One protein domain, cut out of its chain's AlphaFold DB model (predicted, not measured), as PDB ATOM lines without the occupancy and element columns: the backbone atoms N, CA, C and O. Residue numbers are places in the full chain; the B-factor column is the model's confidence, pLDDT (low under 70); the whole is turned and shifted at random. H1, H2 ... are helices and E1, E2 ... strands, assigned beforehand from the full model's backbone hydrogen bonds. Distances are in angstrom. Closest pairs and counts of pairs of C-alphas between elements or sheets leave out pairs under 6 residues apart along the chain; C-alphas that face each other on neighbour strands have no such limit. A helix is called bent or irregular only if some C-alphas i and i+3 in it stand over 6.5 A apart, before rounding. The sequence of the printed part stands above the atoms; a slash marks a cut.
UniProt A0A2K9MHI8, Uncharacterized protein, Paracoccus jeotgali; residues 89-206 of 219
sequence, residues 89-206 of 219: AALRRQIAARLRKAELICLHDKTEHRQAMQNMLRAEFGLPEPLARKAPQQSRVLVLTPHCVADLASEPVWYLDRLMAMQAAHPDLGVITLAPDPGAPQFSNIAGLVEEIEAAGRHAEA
ATOM      1  N   ALA A  89      13.039   2.936 -44.731       56.31
ATOM      2  CA  ALA A  89      12.144   3.336 -45.813       56.31
ATOM      3  C   ALA A  89      12.142   2.348 -46.997       56.31
ATOM      4  O   ALA A  89      11.078   2.060 -47.541       56.31
ATOM      5  N   ALA A  90      13.302   1.813 -47.393       56.38
ATOM      6  CA  ALA A  90      13.396   0.816 -48.461       56.38
ATOM      7  C   ALA A  90      12.712  -0.501 -48.062       56.38
ATOM      8  O   ALA A  90      11.905  -1.022 -48.831       56.38
ATOM      9  N   LEU A  91      12.953  -0.975 -46.835       59.31
ATOM     10  CA  LEU A  91      12.280  -2.156 -46.284       59.31
ATOM     11  C   LEU A  91      10.760  -1.959 -46.225       59.31
ATOM     12  O   LEU A  91      10.020  -2.788 -46.750       59.31
ATOM     13  N   ARG A  92      10.289  -0.824 -45.688       63.38
ATOM     14  CA  ARG A  92       8.853  -0.489 -45.634       63.38
ATOM     15  C   ARG A  92       8.198  -0.503 -47.014       63.38
ATOM     16  O   ARG A  92       7.123  -1.072 -47.162       63.38
ATOM     17  N   ARG A  93       8.848   0.057 -48.043       64.12
ATOM     18  CA  ARG A  93       8.328   0.043 -49.426       64.12
ATOM     19  C   ARG A  93       8.192  -1.366 -49.994       64.12
ATOM     20  O   ARG A  93       7.245  -1.630 -50.729       64.12
ATOM     21  N   GLN A  94       9.115  -2.265 -49.667       67.31
ATOM     22  CA  GLN A  94       9.054  -3.648 -50.139       67.31
ATOM     23  C   GLN A  94       7.982  -4.461 -49.436       67.31
ATOM     24  O   GLN A  94       7.228  -5.180 -50.091       67.31
ATOM     25  N   ILE A  95       7.883  -4.298 -48.117       69.12
ATOM     26  CA  ILE A  95       6.807  -4.888 -47.326       69.12
ATOM     27  C   ILE A  95       5.464  -4.396 -47.871       69.12
ATOM     28  O   ILE A  95       4.602  -5.209 -48.185       69.12
ATOM     29  N   ALA A  96       5.327  -3.090 -48.131       73.62
ATOM     30  CA  ALA A  96       4.136  -2.524 -48.755       73.62
ATOM     31  C   ALA A  96       3.832  -3.149 -50.129       73.62
ATOM     32  O   ALA A  96       2.691  -3.510 -50.406       73.62
ATOM     33  N   ALA A  97       4.836  -3.296 -50.998       71.94
ATOM     34  CA  ALA A  97       4.658  -3.878 -52.327       71.94
ATOM     35  C   ALA A  97       4.172  -5.335 -52.272       71.94
ATOM     36  O   ALA A  97       3.320  -5.715 -53.075       71.94
ATOM     37  N   ARG A  98       4.666  -6.128 -51.311       71.50
ATOM     38  CA  ARG A  98       4.204  -7.507 -51.100       71.50
ATOM     39  C   ARG A  98       2.821  -7.565 -50.470       71.50
ATOM     40  O   ARG A  98       1.973  -8.280 -50.985       71.50
ATOM     41  N   LEU A  99       2.548  -6.766 -49.440       76.69
ATOM     42  CA  LEU A  99       1.228  -6.742 -48.803       76.69
ATOM     43  C   LEU A  99       0.114  -6.312 -49.769       76.69
ATOM     44  O   LEU A  99      -1.003  -6.800 -49.661       76.69
ATOM     45  N   ARG A 100       0.412  -5.466 -50.766       76.50
ATOM     46  CA  ARG A 100      -0.536  -5.132 -51.853       76.50
ATOM     47  C   ARG A 100      -0.907  -6.328 -52.734       76.50
ATOM     48  O   ARG A 100      -1.951  -6.292 -53.377       76.50
ATOM     49  N   LYS A 101      -0.040  -7.339 -52.799       74.94
ATOM     50  CA  LYS A 101      -0.217  -8.577 -53.566       74.94
ATOM     51  C   LYS A 101      -0.606  -9.768 -52.685       74.94
ATOM     52  O   LYS A 101      -0.676 -10.877 -53.201       74.94
ATOM     53  N   ALA A 102      -0.828  -9.567 -51.388       76.38
ATOM     54  CA  ALA A 102      -1.166 -10.641 -50.470       76.38
ATOM     55  C   ALA A 102      -2.645 -10.604 -50.082       76.38
ATOM     56  O   ALA A 102      -3.242  -9.535 -49.940       76.38
ATOM     57  N   GLU A 103      -3.228 -11.777 -49.864       79.88
ATOM     58  CA  GLU A 103      -4.478 -11.901 -49.121       79.88
ATOM     59  C   GLU A 103      -4.177 -11.727 -47.628       79.88
ATOM     60  O   GLU A 103      -3.404 -12.489 -47.043       79.88
ATOM     61  N   LEU A 104      -4.765 -10.697 -47.017       82.69
ATOM     62  CA  LEU A 104      -4.571 -10.395 -45.602       82.69
ATOM     63  C   LEU A 104      -5.618 -11.119 -44.759       82.69
ATOM     64  O   LEU A 104      -6.819 -10.871 -44.893       82.69
ATOM     65  N   ILE A 105      -5.142 -11.975 -43.867       81.88
ATOM     66  CA  ILE A 105      -5.944 -12.721 -42.909       81.88
ATOM     67  C   ILE A 105      -5.845 -12.022 -41.553       81.88
ATOM     68  O   ILE A 105      -4.761 -11.651 -41.103       81.88
ATOM     69  N   CYS A 106      -6.989 -11.845 -40.898       81.62
ATOM     70  CA  CYS A 106      -7.057 -11.405 -39.509       81.62
ATOM     71  C   CYS A 106      -7.287 -12.613 -38.606       81.62
ATOM     72  O   CYS A 106      -8.035 -13.520 -38.967       81.62
ATOM     73  N   LEU A 107      -6.713 -12.574 -37.403       80.81
ATOM     74  CA  LEU A 107      -7.029 -13.558 -36.371       80.81
ATOM     75  C   LEU A 107      -8.503 -13.463 -35.936       80.81
ATOM     76  O   LEU A 107      -9.146 -14.487 -35.738       80.81
ATOM     77  N   HIS A 108      -9.051 -12.245 -35.849       77.56
ATOM     78  CA  HIS A 108     -10.448 -12.004 -35.481       77.56
ATOM     79  C   HIS A 108     -11.358 -11.816 -36.701       77.56
ATOM     80  O   HIS A 108     -10.983 -11.176 -37.686       77.56
ATOM     81  N   ASP A 109     -12.607 -12.270 -36.579       71.19
ATOM     82  CA  ASP A 109     -13.617 -12.151 -37.640       71.19
ATOM     83  C   ASP A 109     -14.388 -10.819 -37.621       71.19
ATOM     84  O   ASP A 109     -15.080 -10.491 -38.586       71.19
ATOM     85  N   LYS A 110     -14.258 -10.017 -36.554       79.94
ATOM     86  CA  LYS A 110     -14.997  -8.751 -36.407       79.94
ATOM     87  C   LYS A 110     -14.479  -7.674 -37.367       79.94
ATOM     88  O   LYS A 110     -13.273  -7.448 -37.499       79.94
ATOM     89  N   THR A 111     -15.409  -6.944 -37.980       81.00
ATOM     90  CA  THR A 111     -15.129  -5.860 -38.939       81.00
ATOM     91  C   THR A 111     -14.262  -4.747 -38.344       81.00
ATOM     92  O   THR A 111     -13.388  -4.220 -39.028       81.00
ATOM     93  N   GLU A 112     -14.450  -4.420 -37.066       83.38
ATOM     94  CA  GLU A 112     -13.708  -3.359 -36.372       83.38
ATOM     95  C   GLU A 112     -12.209  -3.670 -36.269       83.38
ATOM     96  O   GLU A 112     -11.378  -2.834 -36.623       83.38
ATOM     97  N   HIS A 113     -11.844  -4.898 -35.883       80.81
ATOM     98  CA  HIS A 113     -10.442  -5.326 -35.814       80.81
ATOM     99  C   HIS A 113      -9.789  -5.358 -37.196       80.81
ATOM    100  O   HIS A 113      -8.624  -4.985 -37.350       80.81
ATOM    101  N   ARG A 114     -10.555  -5.732 -38.226       80.94
ATOM    102  CA  ARG A 114     -10.096  -5.678 -39.617       80.94
ATOM    103  C   ARG A 114      -9.807  -4.242 -40.054       80.94
ATOM    104  O   ARG A 114      -8.777  -3.998 -40.680       80.94
ATOM    105  N   GLN A 115     -10.671  -3.289 -39.706       83.06
ATOM    106  CA  GLN A 115     -10.451  -1.876 -40.010       83.06
ATOM    107  C   GLN A 115      -9.251  -1.308 -39.236       83.06
ATOM    108  O   GLN A 115      -8.424  -0.601 -39.814       83.06
ATOM    109  N   ALA A 116      -9.113  -1.652 -37.953       83.31
ATOM    110  CA  ALA A 116      -7.973  -1.251 -37.130       83.31
ATOM    111  C   ALA A 116      -6.648  -1.761 -37.718       83.31
ATOM    112  O   ALA A 116      -5.719  -0.979 -37.920       83.31
ATOM    113  N   MET A 117      -6.591  -3.039 -38.101       85.62
ATOM    114  CA  MET A 117      -5.448  -3.625 -38.801       85.62
ATOM    115  C   MET A 117      -5.108  -2.849 -40.083       85.62
ATOM    116  O   MET A 117      -3.948  -2.501 -40.300       85.62
ATOM    117  N   GLN A 118      -6.097  -2.542 -40.928       84.38
ATOM    118  CA  GLN A 118      -5.872  -1.787 -42.167       84.38
ATOM    119  C   GLN A 118      -5.309  -0.386 -41.896       84.38
ATOM    120  O   GLN A 118      -4.366   0.040 -42.567       84.38
ATOM    121  N   ASN A 119      -5.829   0.306 -40.880       84.50
ATOM    122  CA  ASN A 119      -5.334   1.619 -40.471       84.50
ATOM    123  C   ASN A 119      -3.869   1.557 -40.010       84.50
ATOM    124  O   ASN A 119      -3.073   2.412 -40.400       84.50
ATOM    125  N   MET A 120      -3.495   0.534 -39.237       82.94
ATOM    126  CA  MET A 120      -2.113   0.338 -38.785       82.94
ATOM    127  C   MET A 120      -1.169   0.015 -39.945       82.94
ATOM    128  O   MET A 120      -0.095   0.598 -40.054       82.94
ATOM    129  N   LEU A 121      -1.586  -0.862 -40.859       81.38
ATOM    130  CA  LEU A 121      -0.819  -1.184 -42.061       81.38
ATOM    131  C   LEU A 121      -0.610   0.045 -42.958       81.38
ATOM    132  O   LEU A 121       0.462   0.216 -43.544       81.38
ATOM    133  N   ARG A 122      -1.606   0.934 -43.043       82.25
ATOM    134  CA  ARG A 122      -1.476   2.224 -43.729       82.25
ATOM    135  C   ARG A 122      -0.472   3.133 -43.029       82.25
ATOM    136  O   ARG A 122       0.381   3.695 -43.710       82.25
ATOM    137  N   ALA A 123      -0.560   3.266 -41.709       80.81
ATOM    138  CA  ALA A 123       0.353   4.103 -40.937       80.81
ATOM    139  C   ALA A 123       1.812   3.616 -41.043       80.81
ATOM    140  O   ALA A 123       2.712   4.417 -41.284       80.81
ATOM    141  N   GLU A 124       2.040   2.304 -40.945       74.62
ATOM    142  CA  GLU A 124       3.390   1.730 -40.906       74.62
ATOM    143  C   GLU A 124       4.028   1.583 -42.300       74.62
ATOM    144  O   GLU A 124       5.242   1.756 -42.454       74.62
ATOM    145  N   PHE A 125       3.226   1.295 -43.335       73.69
ATOM    146  CA  PHE A 125       3.728   0.943 -44.673       73.69
ATOM    147  C   PHE A 125       3.210   1.820 -45.825       73.69
ATOM    148  O   PHE A 125       3.648   1.638 -46.962       73.69
ATOM    149  N   GLY A 126       2.305   2.774 -45.586       73.31
ATOM    150  CA  GLY A 126       1.762   3.641 -46.643       73.31
ATOM    151  C   GLY A 126       0.941   2.874 -47.688       73.31
ATOM    152  O   GLY A 126       1.097   3.068 -48.900       73.31
ATOM    153  N   LEU A 127       0.121   1.926 -47.233       76.19
ATOM    154  CA  LEU A 127      -0.740   1.115 -48.091       76.19
ATOM    155  C   LEU A 127      -1.999   1.890 -48.553       76.19
ATOM    156  O   LEU A 127      -2.593   2.594 -47.737       76.19
ATOM    157  N   PRO A 128      -2.405   1.787 -49.840       70.06
ATOM    158  CA  PRO A 128      -3.587   2.470 -50.380       70.06
ATOM    159  C   PRO A 128      -4.905   1.773 -49.993       70.06
ATOM    160  O   PRO A 128      -4.918   0.566 -49.742       70.06
ATOM    161  N   GLU A 129      -6.018   2.514 -50.013       67.75
ATOM    162  CA  GLU A 129      -7.375   1.965 -49.880       67.75
ATOM    163  C   GLU A 129      -8.054   1.770 -51.251       67.75
ATOM    164  O   GLU A 129      -7.941   2.649 -52.108       67.75
ATOM    165  N   PRO A 130      -8.810   0.671 -51.453       63.78
ATOM    166  CA  PRO A 130      -8.852  -0.540 -50.630       63.78
ATOM    167  C   PRO A 130      -7.645  -1.455 -50.907       63.78
ATOM    168  O   PRO A 130      -7.215  -1.611 -52.052       63.78
ATOM    169  N   LEU A 131      -7.139  -2.134 -49.873       65.31
ATOM    170  CA  LEU A 131      -6.245  -3.281 -50.063       65.31
ATOM    171  C   LEU A 131      -7.004  -4.345 -50.873       65.31
ATOM    172  O   LEU A 131      -8.158  -4.653 -50.561       65.31
ATOM    173  N   ALA A 132      -6.399  -4.836 -51.957       57.94
ATOM    174  CA  ALA A 132      -7.081  -5.692 -52.925       57.94
ATOM    175  C   ALA A 132      -7.732  -6.899 -52.224       57.94
ATOM    176  O   ALA A 132      -7.052  -7.711 -51.607       57.94
ATOM    177  N   ARG A 133      -9.065  -7.025 -52.328       55.62
ATOM    178  CA  ARG A 133      -9.842  -8.082 -51.644       55.62
ATOM    179  C   ARG A 133      -9.485  -9.501 -52.100       55.62
ATOM    180  O   ARG A 133      -9.767 -10.447 -51.378       55.62
ATOM    181  N   LYS A 134      -8.915  -9.646 -53.297       56.06
ATOM    182  CA  LYS A 134      -8.386 -10.897 -53.847       56.06
ATOM    183  C   LYS A 134      -7.154 -10.554 -54.666       56.06
ATOM    184  O   LYS A 134      -7.276  -9.966 -55.740       56.06
ATOM    185  N   ALA A 135      -5.975 -10.862 -54.140       55.12
ATOM    186  CA  ALA A 135      -4.758 -10.695 -54.907       55.12
ATOM    187  C   ALA A 135      -4.656 -11.801 -55.977       55.12
ATOM    188  O   ALA A 135      -4.970 -12.957 -55.693       55.12
ATOM    189  N   PRO A 136      -4.229 -11.473 -57.209       50.91
ATOM    190  CA  PRO A 136      -4.108 -12.448 -58.294       50.91
ATOM    191  C   PRO A 136      -2.936 -13.430 -58.106       50.91
ATOM    192  O   PRO A 136      -2.903 -14.462 -58.769       50.91
ATOM    193  N   GLN A 137      -1.985 -13.127 -57.210       54.47
ATOM    194  CA  GLN A 137      -0.854 -13.983 -56.834       54.47
ATOM    195  C   GLN A 137      -1.048 -14.472 -55.388       54.47
ATOM    196  O   GLN A 137      -1.246 -13.682 -54.471       54.47
ATOM    197  N   GLN A 138      -1.025 -15.792 -55.213       56.62
ATOM    198  CA  GLN A 138      -1.563 -16.584 -54.097       56.62
ATOM    199  C   GLN A 138      -0.780 -16.507 -52.766       56.62
ATOM    200  O   GLN A 138      -0.721 -17.497 -52.048       56.62
ATOM    201  N   SER A 139      -0.174 -15.375 -52.401       69.25
ATOM    202  CA  SER A 139       0.472 -15.254 -51.081       69.25
ATOM    203  C   SER A 139      -0.542 -14.818 -50.021       69.25
ATOM    204  O   SER A 139      -1.234 -13.816 -50.202       69.25
ATOM    205  N   ARG A 140      -0.652 -15.567 -48.921       76.75
ATOM    206  CA  ARG A 140      -1.505 -15.224 -47.773       76.75
ATOM    207  C   ARG A 140      -0.641 -14.750 -46.614       76.75
ATOM    208  O   ARG A 140       0.455 -15.267 -46.407       76.75
ATOM    209  N   VAL A 141      -1.130 -13.772 -45.858       80.56
ATOM    210  CA  VAL A 141      -0.421 -13.232 -44.693       80.56
ATOM    211  C   VAL A 141      -1.391 -13.041 -43.537       80.56
ATOM    212  O   VAL A 141      -2.349 -12.279 -43.654       80.56
ATOM    213  N   LEU A 142      -1.114 -13.691 -42.409       83.94
ATOM    214  CA  LEU A 142      -1.765 -13.403 -41.136       83.94
ATOM    215  C   LEU A 142      -1.139 -12.149 -40.528       83.94
ATOM    216  O   LEU A 142       0.078 -12.065 -40.365       83.94
ATOM    217  N   VAL A 143      -1.973 -11.177 -40.174       85.75
ATOM    218  CA  VAL A 143      -1.522  -9.944 -39.523       85.75
ATOM    219  C   VAL A 143      -1.995  -9.932 -38.075       85.75
ATOM    220  O   VAL A 143      -3.195  -9.942 -37.793       85.75
ATOM    221  N   LEU A 144      -1.037  -9.877 -37.155       84.31
ATOM    222  CA  LEU A 144      -1.271  -9.741 -35.725       84.31
ATOM    223  C   LEU A 144      -1.116  -8.271 -35.342       84.31
ATOM    224  O   LEU A 144      -0.043  -7.683 -35.468       84.31
ATOM    225  N   THR A 145      -2.212  -7.664 -34.897       83.38
ATOM    226  CA  THR A 145      -2.187  -6.326 -34.295       83.38
ATOM    227  C   THR A 145      -1.758  -6.429 -32.826       83.38
ATOM    228  O   THR A 145      -1.820  -7.525 -32.267       83.38
ATOM    229  N   PRO A 146      -1.382  -5.326 -32.155       79.44
ATOM    230  CA  PRO A 146      -1.070  -5.350 -30.725       79.44
ATOM    231  C   PRO A 146      -2.192  -5.945 -29.871       79.44
ATOM    232  O   PRO A 146      -1.914  -6.631 -28.898       79.44
ATOM    233  N   HIS A 147      -3.450  -5.739 -30.269       78.62
ATOM    234  CA  HIS A 147      -4.586  -6.360 -29.597       78.62
ATOM    235  C   HIS A 147      -4.608  -7.878 -29.797       78.62
ATOM    236  O   HIS A 147      -4.737  -8.597 -28.820       78.62
ATOM    237  N   CYS A 148      -4.359  -8.368 -31.021       78.31
ATOM    238  CA  CYS A 148      -4.223  -9.809 -31.265       78.31
ATOM    239  C   CYS A 148      -3.107 -10.422 -30.406       78.31
ATOM    240  O   CYS A 148      -3.244 -11.536 -29.926       78.31
ATOM    241  N   VAL A 149      -1.987  -9.710 -30.240       77.25
ATOM    242  CA  VAL A 149      -0.859 -10.174 -29.418       77.25
ATOM    243  C   VAL A 149      -1.232 -10.202 -27.937       77.25
ATOM    244  O   VAL A 149      -0.903 -11.168 -27.258       77.25
ATOM    245  N   ALA A 150      -1.927  -9.175 -27.443       74.25
ATOM    246  CA  ALA A 150      -2.420  -9.143 -26.070       74.25
ATOM    247  C   ALA A 150      -3.401 -10.295 -25.803       74.25
ATOM    248  O   ALA A 150      -3.237 -11.016 -24.827       74.25
ATOM    249  N   ASP A 151      -4.344 -10.531 -26.716       75.12
ATOM    250  CA  ASP A 151      -5.322 -11.613 -26.599       75.12
ATOM    251  C   ASP A 151      -4.651 -12.995 -26.650       75.12
ATOM    252  O   ASP A 151      -4.988 -13.871 -25.858       75.12
ATOM    253  N   LEU A 152      -3.656 -13.185 -27.526       75.06
ATOM    254  CA  LEU A 152      -2.849 -14.410 -27.567       75.06
ATOM    255  C   LEU A 152      -2.059 -14.634 -26.272       75.06
ATOM    256  O   LEU A 152      -1.854 -15.779 -25.886       75.06
ATOM    257  N   ALA A 153      -1.610 -13.565 -25.613       71.25
ATOM    258  CA  ALA A 153      -0.903 -13.659 -24.340       71.25
ATOM    259  C   ALA A 153      -1.850 -13.950 -23.165       71.25
ATOM    260  O   ALA A 153      -1.473 -14.673 -22.248       71.25
ATOM    261  N   SER A 154      -3.066 -13.398 -23.181       72.00
ATOM    262  CA  SER A 154      -4.052 -13.580 -22.109       72.00
ATOM    263  C   SER A 154      -4.818 -14.898 -22.208       72.00
ATOM    264  O   SER A 154      -5.076 -15.533 -21.190       72.00
ATOM    265  N   GLU A 155      -5.178 -15.324 -23.420       73.50
ATOM    266  CA  GLU A 155      -6.019 -16.500 -23.666       73.50
ATOM    267  C   GLU A 155      -5.410 -17.446 -24.724       73.50
ATOM    268  O   GLU A 155      -6.067 -17.805 -25.704       73.50
ATOM    269  N   PRO A 156      -4.154 -17.901 -24.553       68.06
ATOM    270  CA  PRO A 156      -3.402 -18.621 -25.587       68.06
ATOM    271  C   PRO A 156      -4.103 -19.883 -26.107       68.06
ATOM    272  O   PRO A 156      -4.121 -20.144 -27.312       68.06
ATOM    273  N   VAL A 157      -4.725 -20.648 -25.205       69.81
ATOM    274  CA  VAL A 157      -5.382 -21.929 -25.514       69.81
ATOM    275  C   VAL A 157      -6.577 -21.745 -26.455       69.81
ATOM    276  O   VAL A 157      -6.772 -22.552 -27.360       69.81
ATOM    277  N   TRP A 158      -7.332 -20.652 -26.314       71.19
ATOM    278  CA  TRP A 158      -8.511 -20.370 -27.145       71.19
ATOM    279  C   TRP A 158      -8.162 -20.093 -28.610       71.19
ATOM    280  O   TRP A 158      -8.976 -20.317 -29.508       71.19
ATOM    281  N   TYR A 159      -6.946 -19.613 -28.863       74.75
ATOM    282  CA  TYR A 159      -6.474 -19.280 -30.203       74.75
ATOM    283  C   TYR A 159      -5.584 -20.363 -30.818       74.75
ATOM    284  O   TYR A 159      -5.403 -20.357 -32.039       74.75
ATOM    285  N   LEU A 160      -5.065 -21.298 -30.016       75.94
ATOM    286  CA  LEU A 160      -4.158 -22.355 -30.465       75.94
ATOM    287  C   LEU A 160      -4.801 -23.244 -31.537       75.94
ATOM    288  O   LEU A 160      -4.247 -23.375 -32.629       75.94
ATOM    289  N   ASP A 161      -6.013 -23.750 -31.291       78.44
ATOM    290  CA  ASP A 161      -6.754 -24.576 -32.258       78.44
ATOM    291  C   ASP A 161      -6.978 -23.840 -33.583       78.44
ATOM    292  O   ASP A 161      -6.849 -24.405 -34.674       78.44
ATOM    293  N   ARG A 162      -7.268 -22.538 -33.504       80.81
ATOM    294  CA  ARG A 162      -7.492 -21.692 -34.678       80.81
ATOM    295  C   ARG A 162      -6.197 -21.462 -35.461       80.81
ATOM    296  O   ARG A 162      -6.219 -21.502 -36.691       80.81
ATOM    297  N   LEU A 163      -5.076 -21.239 -34.774       80.88
ATOM    298  CA  LEU A 163      -3.751 -21.118 -35.388       80.88
ATOM    299  C   LEU A 163      -3.332 -22.427 -36.065       80.88
ATOM    300  O   LEU A 163      -2.931 -22.402 -37.229       80.88
ATOM    301  N   MET A 164      -3.511 -23.567 -35.396       80.19
ATOM    302  CA  MET A 164      -3.224 -24.888 -35.958       80.19
ATOM    303  C   MET A 164      -4.098 -25.199 -37.178       80.19
ATOM    304  O   MET A 164      -3.590 -25.672 -38.196       80.19
ATOM    305  N   ALA A 165      -5.392 -24.872 -37.136       82.88
ATOM    306  CA  ALA A 165      -6.286 -25.024 -38.283       82.88
ATOM    307  C   ALA A 165      -5.852 -24.151 -39.475       82.88
ATOM    308  O   ALA A 165      -5.845 -24.619 -40.617       82.88
ATOM    309  N   MET A 166      -5.433 -22.904 -39.226       82.00
ATOM    310  CA  MET A 166      -4.881 -22.030 -40.267       82.00
ATOM    311  C   MET A 166      -3.569 -22.574 -40.839       82.00
ATOM    312  O   MET A 166      -3.378 -22.518 -42.051       82.00
ATOM    313  N   GLN A 167      -2.695 -23.139 -40.004       79.19
ATOM    314  CA  GLN A 167      -1.445 -23.758 -40.449       79.19
ATOM    315  C   GLN A 167      -1.701 -24.985 -41.325       79.19
ATOM    316  O   GLN A 167      -1.043 -25.159 -42.348       79.19
ATOM    317  N   ALA A 168      -2.676 -25.819 -40.957       78.69
ATOM    318  CA  ALA A 168      -3.053 -26.994 -41.735       78.69
ATOM    319  C   ALA A 168      -3.666 -26.616 -43.095       78.69
ATOM    320  O   ALA A 168      -3.373 -27.252 -44.105       78.69
ATOM    321  N   ALA A 169      -4.492 -25.565 -43.136       78.44
ATOM    322  CA  ALA A 169      -5.097 -25.075 -44.374       78.44
ATOM    323  C   ALA A 169      -4.097 -24.321 -45.273       78.44
ATOM    324  O   ALA A 169      -4.221 -24.341 -46.502       78.44
ATOM    325  N   HIS A 170      -3.129 -23.636 -44.663       74.88
ATOM    326  CA  HIS A 170      -2.183 -22.734 -45.317       74.88
ATOM    327  C   HIS A 170      -0.772 -22.924 -44.730       74.88
ATOM    328  O   HIS A 170      -0.314 -22.104 -43.930       74.88
ATOM    329  N   PRO A 171      -0.058 -23.998 -45.111       68.69
ATOM    330  CA  PRO A 171       1.263 -24.311 -44.555       68.69
ATOM    331  C   PRO A 171       2.337 -23.265 -44.900       68.69
ATOM    332  O   PRO A 171       3.364 -23.183 -44.231       68.69
ATOM    333  N   ASP A 172       2.092 -22.450 -45.925       68.75
ATOM    334  CA  ASP A 172       2.928 -21.350 -46.402       68.75
ATOM    335  C   ASP A 172       2.522 -19.974 -45.834       68.75
ATOM    336  O   ASP A 172       3.035 -18.943 -46.277       68.75
ATOM    337  N   LEU A 173       1.607 -19.930 -44.855       72.19
ATOM    338  CA  LEU A 173       1.106 -18.679 -44.287       72.19
ATOM    339  C   LEU A 173       2.203 -17.924 -43.523       72.19
ATOM    340  O   LEU A 173       2.672 -18.346 -42.461       72.19
ATOM    341  N   GLY A 174       2.567 -16.751 -44.041       72.88
ATOM    342  CA  GLY A 174       3.438 -15.813 -43.340       72.88
ATOM    343  C   GLY A 174       2.691 -15.080 -42.226       72.88
ATOM    344  O   GLY A 174       1.517 -14.744 -42.383       72.88
ATOM    345  N   VAL A 175       3.379 -14.784 -41.125       75.38
ATOM    346  CA  VAL A 175       2.838 -14.005 -40.005       75.38
ATOM    347  C   VAL A 175       3.598 -12.685 -39.887       75.38
ATOM    348  O   VAL A 175       4.831 -12.658 -39.869       75.38
ATOM    349  N   ILE A 176       2.856 -11.580 -39.817       77.25
ATOM    350  CA  ILE A 176       3.390 -10.248 -39.521       77.25
ATOM    351  C   ILE A 176       2.786  -9.757 -38.215       77.25
ATOM    352  O   ILE A 176       1.577  -9.549 -38.131       77.25
ATOM    353  N   THR A 177       3.641  -9.480 -37.242       78.31
ATOM    354  CA  THR A 177       3.258  -8.857 -35.977       78.31
ATOM    355  C   THR A 177       3.559  -7.367 -36.026       78.31
ATOM    356  O   THR A 177       4.709  -6.946 -36.194       78.31
ATOM    357  N   LEU A 178       2.514  -6.553 -35.893       74.44
ATOM    358  CA  LEU A 178       2.616  -5.101 -35.816       74.44
ATOM    359  C   LEU A 178       2.908  -4.697 -34.369       74.44
ATOM    360  O   LEU A 178       2.133  -5.004 -33.467       74.44
ATOM    361  N   ALA A 179       4.021  -3.998 -34.150       64.75
ATOM    362  CA  ALA A 179       4.373  -3.476 -32.835       64.75
ATOM    363  C   ALA A 179       3.563  -2.199 -32.510       64.75
ATOM    364  O   ALA A 179       3.297  -1.413 -33.422       64.75
ATOM    365  N   PRO A 180       3.226  -1.943 -31.232       55.34
ATOM    366  CA  PRO A 180       2.480  -0.757 -30.787       55.34
ATOM    367  C   PRO A 180       3.270   0.575 -30.800       55.34
ATOM    368  O   PRO A 180       2.830   1.519 -30.162       55.34
ATOM    369  N   ASP A 181       4.355   0.674 -31.587       54.84
ATOM    370  CA  ASP A 181       5.234   1.855 -31.781       54.84
ATOM    371  C   ASP A 181       6.375   2.043 -30.734       54.84
ATOM    372  O   ASP A 181       6.174   1.764 -29.553       54.84
ATOM    373  N   PRO A 182       7.595   2.509 -31.112       47.38
ATOM    374  CA  PRO A 182       8.246   2.474 -32.422       47.38
ATOM    375  C   PRO A 182       9.118   1.219 -32.567       47.38
ATOM    376  O   PRO A 182      10.337   1.288 -32.724       47.38
ATOM    377  N   GLY A 183       8.485   0.046 -32.540       48.06
ATOM    378  CA  GLY A 183       9.127  -1.222 -32.888       48.06
ATOM    379  C   GLY A 183       9.146  -1.461 -34.398       48.06
ATOM    380  O   GLY A 183       8.261  -1.009 -35.125       48.06
ATOM    381  N   ALA A 184      10.153  -2.182 -34.894       53.25
ATOM    382  CA  ALA A 184      10.060  -2.751 -36.234       53.25
ATOM    383  C   ALA A 184       8.989  -3.860 -36.234       53.25
ATOM    384  O   ALA A 184       8.914  -4.612 -35.258       53.25
ATOM    385  N   PRO A 185       8.181  -3.990 -37.301       58.28
ATOM    386  CA  PRO A 185       7.290  -5.134 -37.459       58.28
ATOM    387  C   PRO A 185       8.106  -6.427 -37.385       58.28
ATOM    388  O   PRO A 185       9.205  -6.511 -37.944       58.28
ATOM    389  N   GLN A 186       7.573  -7.421 -36.682       65.44
ATOM    390  CA  GLN A 186       8.212  -8.725 -36.549       65.44
ATOM    391  C   GLN A 186       7.604  -9.702 -37.548       65.44
ATOM    392  O   GLN A 186       6.409  -9.662 -37.835       65.44
ATOM    393  N   PHE A 187       8.453 -10.567 -38.091       62.22
ATOM    394  CA  PHE A 187       8.080 -11.537 -39.112       62.22
ATOM    395  C   PHE A 187       8.343 -12.944 -38.588       62.22
ATOM    396  O   PHE A 187       9.455 -13.253 -38.137       62.22
ATOM    397  N   SER A 188       7.326 -13.790 -38.676       65.06
ATOM    398  CA  SER A 188       7.361 -15.183 -38.244       65.06
ATOM    399  C   SER A 188       6.496 -16.053 -39.163       65.06
ATOM    400  O   SER A 188       6.005 -15.613 -40.206       65.06
ATOM    401  N   ASN A 189       6.360 -17.323 -38.802       69.31
ATOM    402  CA  ASN A 189       5.389 -18.255 -39.360       69.31
ATOM    403  C   ASN A 189       4.504 -18.775 -38.216       69.31
ATOM    404  O   ASN A 189       4.810 -18.543 -37.044       69.31
ATOM    405  N   ILE A 190       3.414 -19.475 -38.547       67.38
ATOM    406  CA  ILE A 190       2.509 -19.994 -37.510       67.38
ATOM    407  C   ILE A 190       3.230 -20.985 -36.588       67.38
ATOM    408  O   ILE A 190       3.026 -20.923 -35.385       67.38
ATOM    409  N   ALA A 191       4.125 -21.826 -37.117       65.81
ATOM    410  CA  ALA A 191       4.883 -22.785 -36.309       65.81
ATOM    411  C   ALA A 191       5.676 -22.106 -35.177       65.81
ATOM    412  O   ALA A 191       5.573 -22.513 -34.028       65.81
ATOM    413  N   GLY A 192       6.404 -21.028 -35.482       66.75
ATOM    414  CA  GLY A 192       7.143 -20.268 -34.476       66.75
ATOM    415  C   GLY A 192       6.228 -19.555 -33.480       66.75
ATOM    416  O   GLY A 192       6.553 -19.490 -32.303       66.75
ATOM    417  N   LEU A 193       5.063 -19.071 -33.927       68.44
ATOM    418  CA  LEU A 193       4.069 -18.476 -33.030       68.44
ATOM    419  C   LEU A 193       3.482 -19.519 -32.063       68.44
ATOM    420  O   LEU A 193       3.309 -19.230 -30.886       68.44
ATOM    421  N   VAL A 194       3.201 -20.730 -32.550       67.31
ATOM    422  CA  VAL A 194       2.728 -21.856 -31.731       67.31
ATOM    423  C   VAL A 194       3.791 -22.264 -30.713       67.31
ATOM    424  O   VAL A 194       3.475 -22.378 -29.534       67.31
ATOM    425  N   GLU A 195       5.056 -22.395 -31.125       68.56
ATOM    426  CA  GLU A 195       6.166 -22.688 -30.207       68.56
ATOM    427  C   GLU A 195       6.310 -21.625 -29.104       68.56
ATOM    428  O   GLU A 195       6.523 -21.976 -27.942       68.56
ATOM    429  N   GLU A 196       6.175 -20.337 -29.442       69.19
ATOM    430  CA  GLU A 196       6.212 -19.227 -28.478       69.19
ATOM    431  C   GLU A 196       5.044 -19.295 -27.482       69.19
ATOM    432  O   GLU A 196       5.253 -19.125 -26.280       69.19
ATOM    433  N   ILE A 197       3.835 -19.598 -27.962       68.44
ATOM    434  CA  ILE A 197       2.633 -19.749 -27.130       68.44
ATOM    435  C   ILE A 197       2.763 -20.947 -26.184       68.44
ATOM    436  O   ILE A 197       2.521 -20.823 -24.984       68.44
ATOM    437  N   GLU A 198       3.187 -22.103 -26.693       66.69
ATOM    438  CA  GLU A 198       3.397 -23.299 -25.875       66.69
ATOM    439  C   GLU A 198       4.518 -23.103 -24.848       66.69
ATOM    440  O   GLU A 198       4.422 -23.581 -23.716       66.69
ATOM    441  N   ALA A 199       5.596 -22.404 -25.217       66.69
ATOM    442  CA  ALA A 199       6.661 -22.059 -24.283       66.69
ATOM    443  C   ALA A 199       6.156 -21.125 -23.174       66.69
ATOM    444  O   ALA A 199       6.473 -21.359 -22.010       66.69
ATOM    445  N   ALA A 200       5.340 -20.122 -23.508       62.69
ATOM    446  CA  ALA A 200       4.734 -19.225 -22.527       62.69
ATOM    447  C   ALA A 200       3.782 -19.968 -21.570       62.69
ATOM    448  O   ALA A 200       3.846 -19.742 -20.363       62.69
ATOM    449  N   GLY A 201       2.976 -20.908 -22.078       57.41
ATOM    450  CA  GLY A 201       2.102 -21.753 -21.255       57.41
ATOM    451  C   GLY A 201       2.871 -22.633 -20.263       57.41
ATOM    452  O   GLY A 201       2.533 -22.673 -19.084       57.41
ATOM    453  N   ARG A 202       3.977 -23.254 -20.700       57.31
ATOM    454  CA  ARG A 202       4.854 -24.056 -19.821       57.31
ATOM    455  C   ARG A 202       5.550 -23.232 -18.732       57.31
ATOM    456  O   ARG A 202       5.892 -23.779 -17.691       57.31
ATOM    457  N   HIS A 203       5.792 -21.942 -18.970       51.75
ATOM    458  CA  HIS A 203       6.363 -21.045 -17.962       51.75
ATOM    459  C   HIS A 203       5.330 -20.565 -16.935       51.75
ATOM    460  O   HIS A 203       5.706 -20.355 -15.788       51.75
ATOM    461  N   ALA A 204       4.054 -20.442 -17.315       51.00
ATOM    462  CA  ALA A 204       2.969 -20.094 -16.395       51.00
ATOM    463  C   ALA A 204       2.614 -21.241 -15.429       51.00
ATOM    464  O   ALA A 204       2.275 -20.991 -14.281       51.00
ATOM    465  N   GLU A 205       2.752 -22.502 -15.856       51.16
ATOM    466  CA  GLU A 205       2.581 -23.681 -14.983       51.16
ATOM    467  C   GLU A 205       3.782 -23.937 -14.050       51.16
ATOM    468  O   GLU A 205       3.707 -24.784 -13.163       51.16
ATOM    469  N   ALA A 206       4.902 -23.237 -14.257       49.66
ATOM    470  CA  ALA A 206       6.144 -23.426 -13.508       49.66
ATOM    471  C   ALA A 206       6.374 -22.373 -12.407       49.66
ATOM    472  O   ALA A 206       7.439 -22.393 -11.782       49.66
TER     473      ALA A 206
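What this domain is: This is residues 89 to 206 of the 219 residues of an uncharacterized protein of Paracoccus jeotgali (UniProt A0A2K9MHI8). A small, strongly twisted four-stranded sheet stands between two helix pairs, H1 with H2 and H4 with H5, while H3 lies beyond the end of E2; the five helices only graze the sheet. The 118 printed residues include five named helices and four named strands, in the order H1 E1 H2 E2 H3 H4 E3 E4 H5, a mixed class. The mixed sheet runs E1 E2 E3 E4, with E4 alone antiparallel to its neighbour. The whole is compact, with a radius of gyration of the C-alphas of 14.4 A and spans of 45 by 32 by 27 A.

Where its parts are: H1, residues 89 to 99, begins at C-alpha 89 (12.144, 3.336, -45.813) and is 15.2 A long. E1 is 102 to 106, 12.5 A; H2, 111 to 125, 20.9 A; E2, 139 to 144, 16.4 A; H3, 146 to 154, 12.3 A. H4, 156 to 169, 19.9 A, is irregular, but only just: C-alphas 158 and 161 are 6.8 A apart. E3 is 174 to 177, 10.1 A; E4, 186 to 189, 10.3 A. H5, 190 to 204, 21.1 A, ends at C-alpha 204 (2.969, -20.094, -16.395).

How they stand to each other: E1 and E2 are parallel, with N 105 and O 141 2.8 A apart; E2 and E3 are parallel, with N 142 and O 174 at 2.8 A. E3 and E4 form an antiparallel hairpin, with N 177 and O 186 at 2.8 A. Two strand-helix-strand units, parallel neighbour strands with helices between, are E1, H2, E2, left-handed in its crossover, and E2, H3 H4, E3, right-handed. H1 and H2 touch, closest at the C-alphas of Ala 96 and Phe 125, 5.4 A, H2 with residues 124 to 125 alone; they run opposite ways at a tilt of 36 degrees, only just steep. H4 and H5 touch, closest at the C-alphas of Gln 167 and Ile 190, 6.2 A, at a shallow tilt of 20 degrees, opposite ways. H3 is close to but not clearly touching H5, the C-alphas of Ala 153 and Ile 197 being 7.6 A apart. Every O i to N i+4 pair is within hydrogen-bond range in H1, H2, H3 and H5; in H4, 8 of 10 are.

The domain as a whole: The C-alphas of Pro 136 and Ala 206, the two farthest apart, are 47.2 A apart. The printed part has no cut; H2 to E2 is a long link. Its mean pLDDT is 71.0, with 50 residues under 70, among them 129 to 139 and 179 to 206.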